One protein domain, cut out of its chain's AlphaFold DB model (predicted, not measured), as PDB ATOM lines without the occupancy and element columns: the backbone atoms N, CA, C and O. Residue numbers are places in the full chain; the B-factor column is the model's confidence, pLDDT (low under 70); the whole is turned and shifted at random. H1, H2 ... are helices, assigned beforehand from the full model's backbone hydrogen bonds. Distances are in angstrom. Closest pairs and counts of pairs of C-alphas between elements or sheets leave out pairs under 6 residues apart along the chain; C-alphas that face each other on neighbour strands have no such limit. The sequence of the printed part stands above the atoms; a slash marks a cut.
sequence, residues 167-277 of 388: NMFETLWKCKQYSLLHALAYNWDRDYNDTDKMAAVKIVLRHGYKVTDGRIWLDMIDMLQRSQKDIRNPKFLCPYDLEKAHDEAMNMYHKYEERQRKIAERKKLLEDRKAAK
ATOM      1  N   ASN A 167     -23.165   4.893  16.198       89.12
ATOM      2  CA  ASN A 167     -22.369   3.661  16.146       89.12
ATOM      3  C   ASN A 167     -22.693   2.685  17.294       89.12
ATOM      4  O   ASN A 167     -22.611   1.466  17.122       89.12
ATOM      5  N   MET A 168     -23.066   3.195  18.474       88.56
ATOM      6  CA  MET A 168     -23.465   2.349  19.603       88.56
ATOM      7  C   MET A 168     -24.822   1.702  19.341       88.56
ATOM      8  O   MET A 168     -24.989   0.509  19.593       88.56
ATOM      9  N   PHE A 169     -25.765   2.463  18.778       90.94
ATOM     10  CA  PHE A 169     -27.053   1.930  18.341       90.94
ATOM     11  C   PHE A 169     -26.846   0.798  17.330       90.94
ATOM     12  O   PHE A 169     -27.382  -0.292  17.512       90.94
ATOM     13  N   GLU A 170     -26.008   1.015  16.309       92.69
ATOM     14  CA  GLU A 170     -25.648  -0.018  15.329       92.69
ATOM     15  C   GLU A 170     -25.067  -1.271  16.001       92.69
ATOM     16  O   GLU A 170     -25.458  -2.397  15.678       92.69
ATOM     17  N   THR A 171     -24.163  -1.091  16.965       92.12
ATOM     18  CA  THR A 171     -23.532  -2.201  17.694       92.12
ATOM     19  C   THR A 171     -24.570  -3.013  18.469       92.12
ATOM     20  O   THR A 171     -24.672  -4.228  18.294       92.12
ATOM     21  N   LEU A 172     -25.394  -2.347  19.281       92.44
ATOM     22  CA  LEU A 172     -26.468  -2.977  20.047       92.44
ATOM     23  C   LEU A 172     -27.483  -3.681  19.142       92.44
ATOM     24  O   LEU A 172     -27.909  -4.800  19.446       92.44
ATOM     25  N   TRP A 173     -27.820  -3.065  18.007       93.25
ATOM     26  CA  TRP A 173     -28.707  -3.629  16.997       93.25
ATOM     27  C   TRP A 173     -28.155  -4.933  16.417       93.25
ATOM     28  O   TRP A 173     -28.853  -5.950  16.391       93.25
ATOM     29  N   LYS A 174     -26.881  -4.943  16.010       92.75
ATOM     30  CA  LYS A 174     -26.199  -6.133  15.474       92.75
ATOM     31  C   LYS A 174     -26.036  -7.232  16.523       92.75
ATOM     32  O   LYS A 174     -26.228  -8.406  16.209       92.75
ATOM     33  N   CYS A 175     -25.797  -6.863  17.782       92.31
ATOM     34  CA  CYS A 175     -25.812  -7.776  18.931       92.31
ATOM     35  C   CYS A 175     -27.234  -8.198  19.356       92.31
ATOM     36  O   CYS A 175     -27.407  -8.922  20.343       92.31
ATOM     37  N   LYS A 176     -28.269  -7.764  18.622       92.25
ATOM     38  CA  LYS A 176     -29.691  -8.056  18.843       92.25
ATOM     39  C   LYS A 176     -30.218  -7.592  20.204       92.25
ATOM     40  O   LYS A 176     -31.143  -8.208  20.729       92.25
ATOM     41  N   GLN A 177     -29.569  -6.638  20.880       92.50
ATOM     42  CA  GLN A 177     -29.906  -6.171  22.241       92.50
ATOM     43  C   GLN A 177     -31.156  -5.277  22.229       92.50
ATOM     44  O   GLN A 177     -31.129  -4.143  22.691       92.50
ATOM     45  N   TYR A 178     -32.256  -5.780  21.662       90.38
ATOM     46  CA  TYR A 178     -33.446  -4.984  21.366       90.38
ATOM     47  C   TYR A 178     -34.122  -4.434  22.622       90.38
ATOM     48  O   TYR A 178     -34.558  -3.293  22.605       90.38
ATOM     49  N   SER A 179     -34.158  -5.204  23.715       89.25
ATOM     50  CA  SER A 179     -34.751  -4.762  24.986       89.25
ATOM     51  C   SER A 179     -34.007  -3.557  25.573       89.25
ATOM     52  O   SER A 179     -34.602  -2.516  25.850       89.25
ATOM     53  N   LEU A 180     -32.676  -3.653  25.657       89.25
ATOM     54  CA  LEU A 180     -31.815  -2.558  26.102       89.25
ATOM     55  C   LEU A 180     -31.893  -1.346  25.168       89.25
ATOM     56  O   LEU A 180     -32.010  -0.214  25.623       89.25
ATOM     57  N   LEU A 181     -31.869  -1.580  23.859       89.19
ATOM     58  CA  LEU A 181     -31.924  -0.518  22.862       89.19
ATOM     59  C   LEU A 181     -33.284   0.200  22.860       89.19
ATOM     60  O   LEU A 181     -33.314   1.418  22.717       89.19
ATOM     61  N   HIS A 182     -34.387  -0.514  23.105       85.00
ATOM     62  CA  HIS A 182     -35.708   0.083  23.309       85.00
ATOM     63  C   HIS A 182     -35.747   0.968  24.562       85.00
ATOM     64  O   HIS A 182     -36.326   2.052  24.531       85.00
ATOM     65  N   ALA A 183     -35.103   0.536  25.649       84.75
ATOM     66  CA  ALA A 183     -35.019   1.328  26.872       84.75
ATOM     67  C   ALA A 183     -34.179   2.605  26.677       84.75
ATOM     68  O   ALA A 183     -34.622   3.684  27.056       84.75
ATOM     69  N   LEU A 184     -33.030   2.505  26.000       83.00
ATOM     70  CA  LEU A 184     -32.163   3.650  25.687       83.00
ATOM     71  C   LEU A 184     -32.794   4.628  24.683       83.00
ATOM     72  O   LEU A 184     -32.567   5.833  24.761       83.00
ATOM     73  N   ALA A 185     -33.588   4.131  23.728       73.62
ATOM     74  CA  ALA A 185     -34.237   4.971  22.722       73.62
ATOM     75  C   ALA A 185     -35.317   5.895  23.314       73.62
ATOM     76  O   ALA A 185     -35.605   6.934  22.725       73.62
ATOM     77  N   TYR A 186     -35.879   5.558  24.482       67.94
ATOM     78  CA  TYR A 186     -36.911   6.367  25.138       67.94
ATOM     79  C   TYR A 186     -36.407   7.768  25.529       67.94
ATOM     80  O   TYR A 186     -37.129   8.746  25.351       67.94
ATOM     81  N   ASN A 187     -35.156   7.884  25.991       63.81
ATOM     82  CA  ASN A 187     -34.503   9.164  26.294       63.81
ATOM     83  C   ASN A 187     -33.269   9.365  25.403       63.81
ATOM     84  O   ASN A 187     -32.165   9.565  25.916       63.81
ATOM     85  N   TRP A 188     -33.462   9.291  24.081       58.16
ATOM     86  CA  TRP A 188     -32.417   9.322  23.046       58.16
ATOM     87  C   TRP A 188     -31.207  10.224  23.357       58.16
ATOM     88  O   TRP A 188     -30.065   9.786  23.243       58.16
ATOM     89  N   ASP A 189     -31.442  11.457  23.814       59.03
ATOM     90  CA  ASP A 189     -30.378  12.439  24.061       59.03
ATOM     91  C   ASP A 189     -29.704  12.325  25.433       59.03
ATOM     92  O   ASP A 189     -28.594  12.822  25.614       59.03
ATOM     93  N   ARG A 190     -30.346  11.707  26.427       62.78
ATOM     94  CA  ARG A 190     -29.777  11.609  27.779       62.78
ATOM     95  C   ARG A 190     -28.961  10.337  27.939       62.78
ATOM     96  O   ARG A 190     -27.810  10.405  28.353       62.78
ATOM     97  N   ASP A 191     -29.545   9.192  27.597       68.25
ATOM     98  CA  ASP A 191     -28.958   7.907  27.976       68.25
ATOM     99  C   ASP A 191     -27.794   7.491  27.060       68.25
ATOM    100  O   ASP A 191     -26.825   6.913  27.545       68.25
ATOM    101  N   TYR A 192     -27.815   7.834  25.764       70.25
ATOM    102  CA  TYR A 192     -26.678   7.567  24.862       70.25
ATOM    103  C   TYR A 192     -25.474   8.488  25.102       70.25
ATOM    104  O   TYR A 192     -24.350   8.113  24.767       70.25
ATOM    105  N   ASN A 193     -25.702   9.673  25.673       75.06
ATOM    106  CA  ASN A 193     -24.646  10.634  26.000       75.06
ATOM    107  C   ASN A 193     -24.017  10.378  27.379       75.06
ATOM    108  O   ASN A 193     -22.987  10.970  27.700       75.06
ATOM    109  N   ASP A 194     -24.594   9.480  28.181       83.00
ATOM    110  CA  ASP A 194     -24.024   9.072  29.460       83.00
ATOM    111  C   ASP A 194     -22.827   8.132  29.239       83.00
ATOM    112  O   ASP A 194     -22.952   6.959  28.867       83.00
ATOM    113  N   THR A 195     -21.627   8.664  29.474       86.25
ATOM    114  CA  THR A 195     -20.367   7.942  29.279       86.25
ATOM    115  C   THR A 195     -20.238   6.709  30.168       86.25
ATOM    116  O   THR A 195     -19.643   5.713  29.745       86.25
ATOM    117  N   ASP A 196     -20.787   6.757  31.380       87.44
ATOM    118  CA  ASP A 196     -20.676   5.680  32.356       87.44
ATOM    119  C   ASP A 196     -21.639   4.537  32.019       87.44
ATOM    120  O   ASP A 196     -21.220   3.374  31.978       87.44
ATOM    121  N   LYS A 197     -22.886   4.850  31.643       87.69
ATOM    122  CA  LYS A 197     -23.832   3.845  31.129       87.69
ATOM    123  C   LYS A 197     -23.292   3.176  29.871       87.69
ATOM    124  O   LYS A 197     -23.320   1.951  29.759       87.69
ATOM    125  N   MET A 198     -22.729   3.943  28.936       89.62
ATOM    126  CA  MET A 198     -22.136   3.372  27.724       89.62
ATOM    127  C   MET A 198     -20.907   2.501  28.023       89.62
ATOM    128  O   MET A 198     -20.677   1.506  27.330       89.62
ATOM    129  N   ALA A 199     -20.127   2.818  29.062       91.50
ATOM    130  CA  ALA A 199     -19.055   1.944  29.534       91.50
ATOM    131  C   ALA A 199     -19.606   0.625  30.101       91.50
ATOM    132  O   ALA A 199     -19.106  -0.444  29.738       91.50
ATOM    133  N   ALA A 200     -20.672   0.679  30.905       92.56
ATOM    134  CA  ALA A 200     -21.354  -0.507  31.419       92.56
ATOM    135  C   ALA A 200     -21.906  -1.389  30.283       92.56
ATOM    136  O   ALA A 200     -21.676  -2.600  30.262       92.56
ATOM    137  N   VAL A 201     -22.531  -0.783  29.270       92.44
ATOM    138  CA  VAL A 201     -23.015  -1.487  28.070       92.44
ATOM    139  C   VAL A 201     -21.877  -2.196  27.331       92.44
ATOM    140  O   VAL A 201     -22.012  -3.360  26.956       92.44
ATOM    141  N   LYS A 202     -20.719  -1.545  27.154       92.50
ATOM    142  CA  LYS A 202     -19.543  -2.180  26.528       92.50
ATOM    143  C   LYS A 202     -19.064  -3.404  27.314       92.50
ATOM    144  O   LYS A 202     -18.640  -4.385  26.706       92.50
ATOM    145  N   ILE A 203     -19.128  -3.362  28.645       93.19
ATOM    146  CA  ILE A 203     -18.750  -4.493  29.503       93.19
ATOM    147  C   ILE A 203     -19.760  -5.634  29.357       93.19
ATOM    148  O   ILE A 203     -19.338  -6.774  29.163       93.19
ATOM    149  N   VAL A 204     -21.062  -5.337  29.364       94.31
ATOM    150  CA  VAL A 204     -22.137  -6.313  29.106       94.31
ATOM    151  C   VAL A 204     -21.932  -7.026  27.771       94.31
ATOM    152  O   VAL A 204     -21.950  -8.255  27.710       94.31
ATOM    153  N   LEU A 205     -21.658  -6.263  26.708       93.19
ATOM    154  CA  LEU A 205     -21.391  -6.818  25.380       93.19
ATOM    155  C   LEU A 205     -20.133  -7.693  25.359       93.19
ATOM    156  O   LEU A 205     -20.155  -8.763  24.755       93.19
ATOM    157  N   ARG A 206     -19.058  -7.281  26.045       93.06
ATOM    158  CA  ARG A 206     -17.811  -8.057  26.146       93.06
ATOM    159  C   ARG A 206     -18.021  -9.415  26.816       93.06
ATOM    160  O   ARG A 206     -17.397 -10.385  26.407       93.06
ATOM    161  N   HIS A 207     -18.892  -9.481  27.819       92.69
ATOM    162  CA  HIS A 207     -19.213 -10.723  28.529       92.69
ATOM    163  C   HIS A 207     -20.301 -11.550  27.827       92.69
ATOM    164  O   HIS A 207     -20.714 -12.580  28.348       92.69
ATOM    165  N   GLY A 208     -20.792 -11.108  26.661       91.19
ATOM    166  CA  GLY A 208     -21.862 -11.793  25.936       91.19
ATOM    167  C   GLY A 208     -23.201 -11.805  26.678       91.19
ATOM    168  O   GLY A 208     -24.079 -12.594  26.333       91.19
ATOM    169  N   TYR A 209     -23.376 -10.947  27.688       93.25
ATOM    170  CA  TYR A 209     -24.577 -10.936  28.513       93.25
ATOM    171  C   TYR A 209     -25.765 -10.353  27.744       93.25
ATOM    172  O   TYR A 209     -25.677  -9.297  27.107       93.25
ATOM    173  N   LYS A 210     -26.902 -11.054  27.790       93.12
ATOM    174  CA  LYS A 210     -28.134 -10.659  27.113       93.12
ATOM    175  C   LYS A 210     -29.098 -10.022  28.103       93.12
ATOM    176  O   LYS A 210     -29.680 -10.718  28.923       93.12
ATOM    177  N   VAL A 211     -29.307  -8.715  27.977       92.81
ATOM    178  CA  VAL A 211     -30.254  -8.001  28.836       92.81
ATOM    179  C   VAL A 211     -31.679  -8.364  28.412       92.81
ATOM    180  O   VAL A 211     -32.081  -8.092  27.276       92.81
ATOM    181  N   THR A 212     -32.421  -8.998  29.318       91.06
ATOM    182  CA  THR A 212     -33.815  -9.420  29.116       91.06
ATOM    183  C   THR A 212     -34.768  -8.232  29.193       91.06
ATOM    184  O   THR A 212     -35.542  -8.015  28.261       91.06
ATOM    185  N   ASP A 213     -34.642  -7.407  30.234       91.50
ATOM    186  CA  ASP A 213     -35.383  -6.157  30.412       91.50
ATOM    187  C   ASP A 213     -34.423  -4.962  30.510       91.50
ATOM    188  O   ASP A 213     -33.702  -4.777  31.491       91.50
ATOM    189  N   GLY A 214     -34.403  -4.142  29.458       90.88
ATOM    190  CA  GLY A 214     -33.549  -2.964  29.382       90.88
ATOM    191  C   GLY A 214     -33.874  -1.886  30.414       90.88
ATOM    192  O   GLY A 214     -32.965  -1.180  30.841       90.88
ATOM    193  N   ARG A 215     -35.143  -1.743  30.816       89.69
ATOM    194  CA  ARG A 215     -35.568  -0.705  31.765       89.69
ATOM    195  C   ARG A 215     -35.157  -1.074  33.179       89.69
ATOM    196  O   ARG A 215     -34.542  -0.250  33.844       89.69
ATOM    197  N   ILE A 216     -35.433  -2.312  33.590       92.50
ATOM    198  CA  ILE A 216     -35.008  -2.833  34.898       92.50
ATOM    199  C   ILE A 216     -33.483  -2.770  35.005       92.50
ATOM    200  O   ILE A 216     -32.946  -2.318  36.013       92.50
ATOM    201  N   TRP A 217     -32.770  -3.149  33.939       94.50
ATOM    202  CA  TRP A 217     -31.313  -3.074  33.929       94.50
ATOM    203  C   TRP A 217     -30.798  -1.636  34.066       94.50
ATOM    204  O   TRP A 217     -29.933  -1.392  34.902       94.50
ATOM    205  N   LEU A 218     -31.330  -0.668  33.308       92.12
ATOM    206  CA  LEU A 218     -30.911   0.737  33.427       92.12
ATOM    207  C   LEU A 218     -31.222   1.328  34.810       92.12
ATOM    208  O   LEU A 218     -30.374   2.024  35.362       92.12
ATOM    209  N   ASP A 219     -32.386   1.017  35.380       91.94
ATOM    210  CA  ASP A 219     -32.775   1.455  36.726       91.94
ATOM    211  C   ASP A 219     -31.833   0.877  37.799       91.94
ATOM    212  O   ASP A 219     -31.348   1.592  38.677       91.94
ATOM    213  N   MET A 220     -31.460  -0.400  37.661       94.38
ATOM    214  CA  MET A 220     -30.429  -1.033  38.487       94.38
ATOM    215  C   MET A 220     -29.085  -0.295  38.389       94.38
ATOM    216  O   MET A 220     -28.467  -0.022  39.420       94.38
ATOM    217  N   ILE A 221     -28.628   0.066  37.180       93.31
ATOM    218  CA  ILE A 221     -27.378   0.827  37.001       93.31
ATOM    219  C   ILE A 221     -27.460   2.201  37.675       93.31
ATOM    220  O   ILE A 221     -26.530   2.572  38.396       93.31
ATOM    221  N   ASP A 222     -28.570   2.923  37.510       92.00
ATOM    222  CA  ASP A 222     -28.774   4.236  38.132       92.00
ATOM    223  C   ASP A 222     -28.721   4.143  39.669       92.00
ATOM    224  O   ASP A 222     -28.084   4.970  40.331       92.00
ATOM    225  N   MET A 223     -29.325   3.107  40.259       94.00
ATOM    226  CA  MET A 223     -29.274   2.860  41.705       94.00
ATOM    227  C   MET A 223     -27.869   2.512  42.203       94.00
ATOM    228  O   MET A 223     -27.431   3.004  43.252       94.00
ATOM    229  N   LEU A 224     -27.127   1.698  41.452       94.06
ATOM    230  CA  LEU A 224     -25.737   1.368  41.765       94.06
ATOM    231  C   LEU A 224     -24.850   2.618  41.722       94.06
ATOM    232  O   LEU A 224     -24.070   2.848  42.646       94.06
ATOM    233  N   GLN A 225     -25.019   3.470  40.712       92.50
ATOM    234  CA  GLN A 225     -24.269   4.719  40.590       92.50
ATOM    235  C   GLN A 225     -24.585   5.684  41.742       92.50
ATOM    236  O   GLN A 225     -23.669   6.208  42.382       92.50
ATOM    237  N   ARG A 226     -25.868   5.867  42.086       90.94
ATOM    238  CA  ARG A 226     -26.294   6.722  43.213       90.94
ATOM    239  C   ARG A 226     -25.801   6.221  44.568       90.94
ATOM    240  O   ARG A 226     -25.493   7.025  45.442       90.94
ATOM    241  N   SER A 227     -25.696   4.905  44.738       92.56
ATOM    242  CA  SER A 227     -25.145   4.274  45.944       92.56
ATOM    243  C   SER A 227     -23.612   4.148  45.935       92.56
ATOM    244  O   SER A 227     -23.046   3.488  46.812       92.56
ATOM    245  N   GLN A 228     -22.938   4.803  44.978       90.12
ATOM    246  CA  GLN A 228     -21.480   4.827  44.804       90.12
ATOM    247  C   GLN A 228     -20.857   3.427  44.650       90.12
ATOM    248  O   GLN A 228     -19.759   3.158  45.139       90.12
ATOM    249  N   LYS A 229     -21.570   2.509  43.992       91.38
ATOM    250  CA  LYS A 229     -21.057   1.186  43.622       91.38
ATOM    251  C   LYS A 229     -20.332   1.243  42.283       91.38
ATOM    252  O   LYS A 229     -20.625   2.073  41.427       91.38
ATOM    253  N   ASP A 230     -19.376   0.335  42.107       89.31
ATOM    254  CA  ASP A 230     -18.585   0.259  40.884       89.31
ATOM    255  C   ASP A 230     -19.380  -0.387  39.741       89.31
ATOM    256  O   ASP A 230     -19.443  -1.609  39.607       89.31
ATOM    257  N   ILE A 231     -19.948   0.458  38.885       90.62
ATOM    258  CA  ILE A 231     -20.656   0.071  37.660       90.62
ATOM    259  C   ILE A 231     -19.716  -0.348  36.518       90.62
ATOM    260  O   ILE A 231     -20.166  -0.518  35.391       90.62
ATOM    261  N   ARG A 232     -18.412  -0.524  36.770       89.12
ATOM    262  CA  ARG A 232     -17.478  -1.186  35.844       89.12
ATOM    263  C   ARG A 232     -17.212  -2.641  36.221       89.12
ATOM    264  O   ARG A 232     -16.567  -3.360  35.459       89.12
ATOM    265  N   ASN A 233     -17.724  -3.100  37.361       90.38
ATOM    266  CA  ASN A 233     -17.554  -4.476  37.796       90.38
ATOM    267  C   ASN A 233     -18.598  -5.401  37.128       90.38
ATOM    268  O   ASN A 233     -19.800  -5.235  37.364       90.38
ATOM    269  N   PRO A 234     -18.172  -6.423  36.355       91.12
ATOM    270  CA  PRO A 234     -19.080  -7.351  35.678       91.12
ATOM    271  C   PRO A 234     -20.071  -8.056  36.608       91.12
ATOM    272  O   PRO A 234     -21.176  -8.372  36.177       91.12
ATOM    273  N   LYS A 235     -19.714  -8.253  37.886       90.25
ATOM    274  CA  LYS A 235     -20.582  -8.891  38.886       90.25
ATOM    275  C   LYS A 235     -21.910  -8.153  39.073       90.25
ATOM    276  O   LYS A 235     -22.920  -8.798  39.320       90.25
ATOM    277  N   PHE A 236     -21.904  -6.825  38.959       89.06
ATOM    278  CA  PHE A 236     -23.125  -6.024  39.059       89.06
ATOM    279  C   PHE A 236     -23.841  -5.883  37.715       89.06
ATOM    280  O   PHE A 236     -25.058  -5.767  37.672       89.06
ATOM    281  N   LEU A 237     -23.092  -5.889  36.610       91.62
ATOM    282  CA  LEU A 237     -23.637  -5.610  35.282       91.62
ATOM    283  C   LEU A 237     -24.257  -6.824  34.590       91.62
ATOM    284  O   LEU A 237     -25.140  -6.655  33.750       91.62
ATOM    285  N   CYS A 238     -23.756  -8.024  34.892       92.31
ATOM    286  CA  CYS A 238     -24.128  -9.275  34.232       92.31
ATOM    287  C   CYS A 238     -24.710 -10.282  35.245       92.31
ATOM    288  O   CYS A 238     -24.111 -11.340  35.461       92.31
ATOM    289  N   PRO A 239     -25.834  -9.965  35.914       92.94
ATOM    290  CA  PRO A 239     -26.434 -10.875  36.877       92.94
ATOM    291  C   PRO A 239     -27.094 -12.070  36.180       92.94
ATOM    292  O   PRO A 239     -27.672 -11.933  35.102       92.94
ATOM    293  N   TYR A 240     -27.050 -13.241  36.819       89.94
ATOM    294  CA  TYR A 240     -27.789 -14.416  36.341       89.94
ATOM    295  C   TYR A 240     -29.308 -14.181  36.385       89.94
ATOM    296  O   TYR A 240     -30.014 -14.525  35.442       89.94
ATOM    297  N   ASP A 241     -29.781 -13.548  37.461       93.19
ATOM    298  CA  ASP A 241     -31.172 -13.147  37.670       93.19
ATOM    299  C   ASP A 241     -31.242 -11.620  37.800       93.19
ATOM    300  O   ASP A 241     -30.711 -11.039  38.751       93.19
ATOM    301  N   LEU A 242     -31.844 -10.974  36.798       93.56
ATOM    302  CA  LEU A 242     -31.908  -9.518  36.706       93.56
ATOM    303  C   LEU A 242     -32.838  -8.903  37.758       93.56
ATOM    304  O   LEU A 242     -32.507  -7.850  38.296       93.56
ATOM    305  N   GLU A 243     -33.968  -9.544  38.060       92.62
ATOM    306  CA  GLU A 243     -34.943  -9.027  39.028       92.62
ATOM    307  C   GLU A 243     -34.344  -9.049  40.430       92.62
ATOM    308  O   GLU A 243     -34.318  -8.035  41.126       92.62
ATOM    309  N   LYS A 244     -33.724 -10.173  40.800       94.31
ATOM    310  CA  LYS A 244     -33.047 -10.286  42.091       94.31
ATOM    311  C   LYS A 244     -31.905  -9.276  42.242       94.31
ATOM    312  O   LYS A 244     -31.732  -8.689  43.308       94.31
ATOM    313  N   ALA A 245     -31.117  -9.065  41.189       94.50
ATOM    314  CA  ALA A 245     -30.026  -8.092  41.218       94.50
ATOM    315  C   ALA A 245     -30.532  -6.643  41.322       94.50
ATOM    316  O   ALA A 245     -29.918  -5.827  42.013       94.50
ATOM    317  N   HIS A 246     -31.662  -6.332  40.680       95.31
ATOM    318  CA  HIS A 246     -32.346  -5.047  40.814       95.31
ATOM    319  C   HIS A 246     -32.823  -4.812  42.253       95.31
ATOM    320  O   HIS A 246     -32.474  -3.783  42.837       95.31
ATOM    321  N   ASP A 247     -33.480  -5.792  42.877       95.06
ATOM    322  CA  ASP A 247     -33.914  -5.711  44.279       95.06
ATOM    323  C   ASP A 247     -32.733  -5.535  45.248       95.06
ATOM    324  O   ASP A 247     -32.787  -4.761  46.213       95.06
ATOM    325  N   GLU A 248     -31.623  -6.233  45.001       94.56
ATOM    326  CA  GLU A 248     -30.389  -6.065  45.770       94.56
ATOM    327  C   GLU A 248     -29.819  -4.644  45.620       94.56
ATOM    328  O   GLU A 248     -29.449  -4.025  46.626       94.56
ATOM    329  N   ALA A 249     -29.790  -4.094  44.402       94.25
ATOM    330  CA  ALA A 249     -29.348  -2.724  44.143       94.25
ATOM    331  C   ALA A 249     -30.257  -1.686  44.823       94.25
ATOM    332  O   ALA A 249     -29.751  -0.755  45.458       94.25
ATOM    333  N   MET A 250     -31.577  -1.887  44.785       94.38
ATOM    334  CA  MET A 250     -32.564  -1.034  45.453       94.38
ATOM    335  C   MET A 250     -32.363  -1.021  46.971       94.38
ATOM    336  O   MET A 250     -32.306   0.035  47.606       94.38
ATOM    337  N   ASN A 251     -32.125  -2.189  47.569       95.12
ATOM    338  CA  ASN A 251     -31.799  -2.294  48.990       95.12
ATOM    339  C   ASN A 251     -30.483  -1.584  49.352       95.12
ATOM    340  O   ASN A 251     -30.383  -0.962  50.416       95.12
ATOM    341  N   MET A 252     -29.458  -1.659  48.495       92.94
ATOM    342  CA  MET A 252     -28.205  -0.919  48.698       92.94
ATOM    343  C   MET A 252     -28.418   0.594  48.607       92.94
ATOM    344  O   MET A 252     -27.869   1.333  49.430       92.94
ATOM    345  N   TYR A 253     -29.234   1.042  47.653       94.44
ATOM    346  CA  TYR A 253     -29.610   2.441  47.485       94.44
ATOM    347  C   TYR A 253     -30.354   2.984  48.710       94.44
ATOM    348  O   TYR A 253     -29.915   3.976  49.292       94.44
ATOM    349  N   HIS A 254     -31.386   2.289  49.195       93.81
ATOM    350  CA  HIS A 254     -32.121   2.692  50.398       93.81
ATOM    351  C   HIS A 254     -31.223   2.796  51.637       93.81
ATOM    352  O   HIS A 254     -31.286   3.785  52.370       93.81
ATOM    353  N   LYS A 255     -30.330   1.820  51.853       94.44
ATOM    354  CA  LYS A 255     -29.359   1.858  52.963       94.44
ATOM    355  C   LYS A 255     -28.399   3.042  52.850       94.44
ATOM    356  O   LYS A 255     -28.003   3.620  53.865       94.44
ATOM    357  N   TYR A 256     -27.987   3.383  51.629       94.44
ATOM    358  CA  TYR A 256     -27.140   4.542  51.382       94.44
ATOM    359  C   TYR A 256     -27.893   5.846  51.670       94.44
ATOM    360  O   TYR A 256     -27.388   6.671  52.431       94.44
ATOM    361  N   GLU A 257     -29.113   6.005  51.152       92.00
ATOM    362  CA  GLU A 257     -29.952   7.180  51.414       92.00
ATOM    363  C   GLU A 257     -30.235   7.369  52.906       92.00
ATOM    364  O   GLU A 257     -30.076   8.473  53.425       92.00
ATOM    365  N   GLU A 258     -30.593   6.306  53.628       93.94
ATOM    366  CA  GLU A 258     -30.838   6.373  55.069       93.94
ATOM    367  C   GLU A 258     -29.586   6.843  55.825       93.94
ATOM    368  O   GLU A 258     -29.658   7.688  56.722       93.94
ATOM    369  N   ARG A 259     -28.406   6.348  55.432       93.56
ATOM    370  CA  ARG A 259     -27.131   6.796  55.998       93.56
ATOM    371  C   ARG A 259     -26.881   8.276  55.707       93.56
ATOM    372  O   ARG A 259     -26.491   8.998  56.624       93.56
ATOM    373  N   GLN A 260     -27.124   8.736  54.478       90.69
ATOM    374  CA  GLN A 260     -26.971  10.148  54.117       90.69
ATOM    375  C   GLN A 260     -27.946  11.044  54.888       90.69
ATOM    376  O   GLN A 260     -27.530  12.082  55.400       90.69
ATOM    377  N   ARG A 261     -29.202  10.618  55.069       92.06
ATOM    378  CA  ARG A 261     -30.190  11.333  55.894       92.06
ATOM    379  C   ARG A 261     -29.721  11.465  57.338       92.06
ATOM    380  O   ARG A 261     -29.671  12.577  57.851       92.06
ATOM    381  N   LYS A 262     -29.256  10.374  57.959       93.75
ATOM    382  CA  LYS A 262     -28.701  10.406  59.327       93.75
ATOM    383  C   LYS A 262     -27.480  11.321  59.442       93.75
ATOM    384  O   LYS A 262     -27.324  12.013  60.446       93.75
ATOM    385  N   ILE A 263     -26.602  11.336  58.437       93.38
ATOM    386  CA  ILE A 263     -25.442  12.241  58.405       93.38
ATOM    387  C   ILE A 263     -25.904  13.702  58.294       93.38
ATOM    388  O   ILE A 263     -25.421  14.550  59.046       93.38
ATOM    389  N   ALA A 264     -26.855  13.994  57.406       92.62
ATOM    390  CA  ALA A 264     -27.406  15.330  57.214       92.62
ATOM    391  C   ALA A 264     -28.134  15.842  58.468       92.62
ATOM    392  O   ALA A 264     -27.905  16.974  58.884       92.62
ATOM    393  N   GLU A 265     -28.936  15.000  59.123       91.94
ATOM    394  CA  GLU A 265     -29.600  15.319  60.392       91.94
ATOM    395  C   GLU A 265     -28.592  15.614  61.505       91.94
ATOM    396  O   GLU A 265     -28.718  16.619  62.204       91.94
ATOM    397  N   ARG A 266     -27.542  14.790  61.643       91.94
ATOM    398  CA  ARG A 266     -26.460  15.038  62.611       91.94
ATOM    399  C   ARG A 266     -25.733  16.350  62.329       91.94
ATOM    400  O   ARG A 266     -25.441  17.089  63.267       91.94
ATOM    401  N   LYS A 267     -25.452  16.645  61.056       92.00
ATOM    402  CA  LYS A 267     -24.811  17.898  60.638       92.00
ATOM    403  C   LYS A 267     -25.697  19.099  60.968       92.00
ATOM    404  O   LYS A 267     -25.215  20.032  61.600       92.00
ATOM    405  N   LYS A 268     -26.992  19.025  60.651       88.00
ATOM    406  CA  LYS A 268     -27.978  20.061  60.976       88.00
ATOM    407  C   LYS A 268     -28.084  20.292  62.484       88.00
ATOM    408  O   LYS A 268     -28.022  21.432  62.926       88.00
ATOM    409  N   LEU A 269     -28.146  19.228  63.288       87.75
ATOM    410  CA  LEU A 269     -28.174  19.342  64.750       87.75
ATOM    411  C   LEU A 269     -26.899  20.002  65.298       87.75
ATOM    412  O   LEU A 269     -26.963  20.796  66.236       87.75
ATOM    413  N   LEU A 270     -25.735  19.676  64.732       89.12
ATOM    414  CA  LEU A 270     -24.471  20.298  65.115       89.12
ATOM    415  C   LEU A 270     -24.435  21.784  64.734       89.12
ATOM    416  O   LEU A 270     -23.975  22.597  65.534       89.12
ATOM    417  N   GLU A 271     -24.922  22.137  63.545       87.12
ATOM    418  CA  GLU A 271     -25.049  23.523  63.081       87.12
ATOM    419  C   GLU A 271     -26.019  24.325  63.953       87.12
ATOM    420  O   GLU A 271     -25.667  25.412  64.401       87.12
ATOM    421  N   ASP A 272     -27.186  23.770  64.287       84.69
ATOM    422  CA  ASP A 272     -28.167  24.424  65.156       84.69
ATOM    423  C   ASP A 272     -27.609  24.619  66.579       84.69
ATOM    424  O   ASP A 272     -27.779  25.685  67.171       84.69
ATOM    425  N   ARG A 273     -26.851  23.645  67.115       85.19
ATOM    426  CA  ARG A 273     -26.146  23.789  68.405       85.19
ATOM    427  C   ARG A 273     -25.057  24.860  68.367       85.19
ATOM    428  O   ARG A 273     -24.882  25.565  69.359       85.19
ATOM    429  N   LYS A 274     -24.299  24.963  67.270       88.00
ATOM    430  CA  LYS A 274     -23.282  26.012  67.095       88.00
ATOM    431  C   LYS A 274     -23.937  27.389  67.011       88.00
ATOM    432  O   LYS A 274     -23.579  28.256  67.799       88.00
ATOM    433  N   ALA A 275     -24.956  27.536  66.167       85.94
ATOM    434  CA  ALA A 275     -25.715  28.774  66.024       85.94
ATOM    435  C   ALA A 275     -26.354  29.218  67.349       85.94
ATOM    436  O   ALA A 275     -26.327  30.399  67.681       85.94
ATOM    437  N   ALA A 276     -26.883  28.281  68.145       86.25
ATOM    438  CA  ALA A 276     -27.435  28.601  69.458       86.25
ATOM    439  C   ALA A 276     -26.378  29.150  70.429       86.25
ATOM    440  O   ALA A 276     -26.626  30.148  71.101       86.25
ATOM    441  N   LYS A 277     -25.183  28.545  70.463       86.69
ATOM    442  CA  LYS A 277     -24.068  29.036  71.287       86.69
ATOM    443  C   LYS A 277     -23.562  30.398  70.820       86.69
ATOM    444  O   LYS A 277     -23.326  31.271  71.647       86.69
TER     445      LYS A 277
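This is residues 167 to 277 of the 388 residues of an uncharacterized protein of Prevotella timonensis CRIS 5C-B1 (UniProt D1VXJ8). A compact head of short helices, H1 to H6, meets one long helix, H7, whose residues 258 to 277 stick out as an arm. In the head, H5 packs on H2 and on the first part of H7. The printed part has 111 residues with seven named helices, H1 to H7 in order, and no named strand: all helix. The whole is loose, with a radius of gyration of the C-alphas of 18.0 A, and spans 66 by 29 by 20 A.

Begin with H1, residues 167 to 174, and H2, residues 178 to 186, a helical hairpin; they touch, with the C-alphas of Leu 172 and Leu 181 closest at 6.6 A. H4, residues 195 to 206, is near H1. Go on to H5, residues 214 to 226, which touches H2 with residues 214 to 218 alone, the same way at a steep tilt of 64 degrees; the closest C-alphas are those of Leu 180 and Gly 214, 3.7 A apart. H6, residues 234 to 237, touches H4; the closest C-alphas, of Val 204 and Leu 237, are 6.4 A apart. H7, residues 242 to 277, touches H5 with residues 242 to 253 alone, the same way at a shallow tilt of 30 degrees; the closest C-alphas, of Met 220 and His 246, are 5.0 A apart. In H1, H4, H5 and H7 every O i to N i+4 pair is within hydrogen-bond range, in H2 4 of 5; H6 is too short for one, as is H3, residues 188 to 191, which is close to H2 but not clearly touching, with the C-alphas of Leu 184 and Asp 191 closest at 5.8 A.

Find C-alpha 167 at (-22.369, 3.661, 16.146), where H1 begins. H4 is 16.5 A long and H5 18.4 A. H7 runs 52.4 A from (-31.908, -9.518, 36.706) to C-alpha 277 at (-24.068, 29.036, 71.287).

The C-alphas of Lys 174 and Lys 277, the two farthest apart, are 66.0 A apart. The printed part has no cut and no long link. Look for low confidence, under 70, at residues 186 to 191.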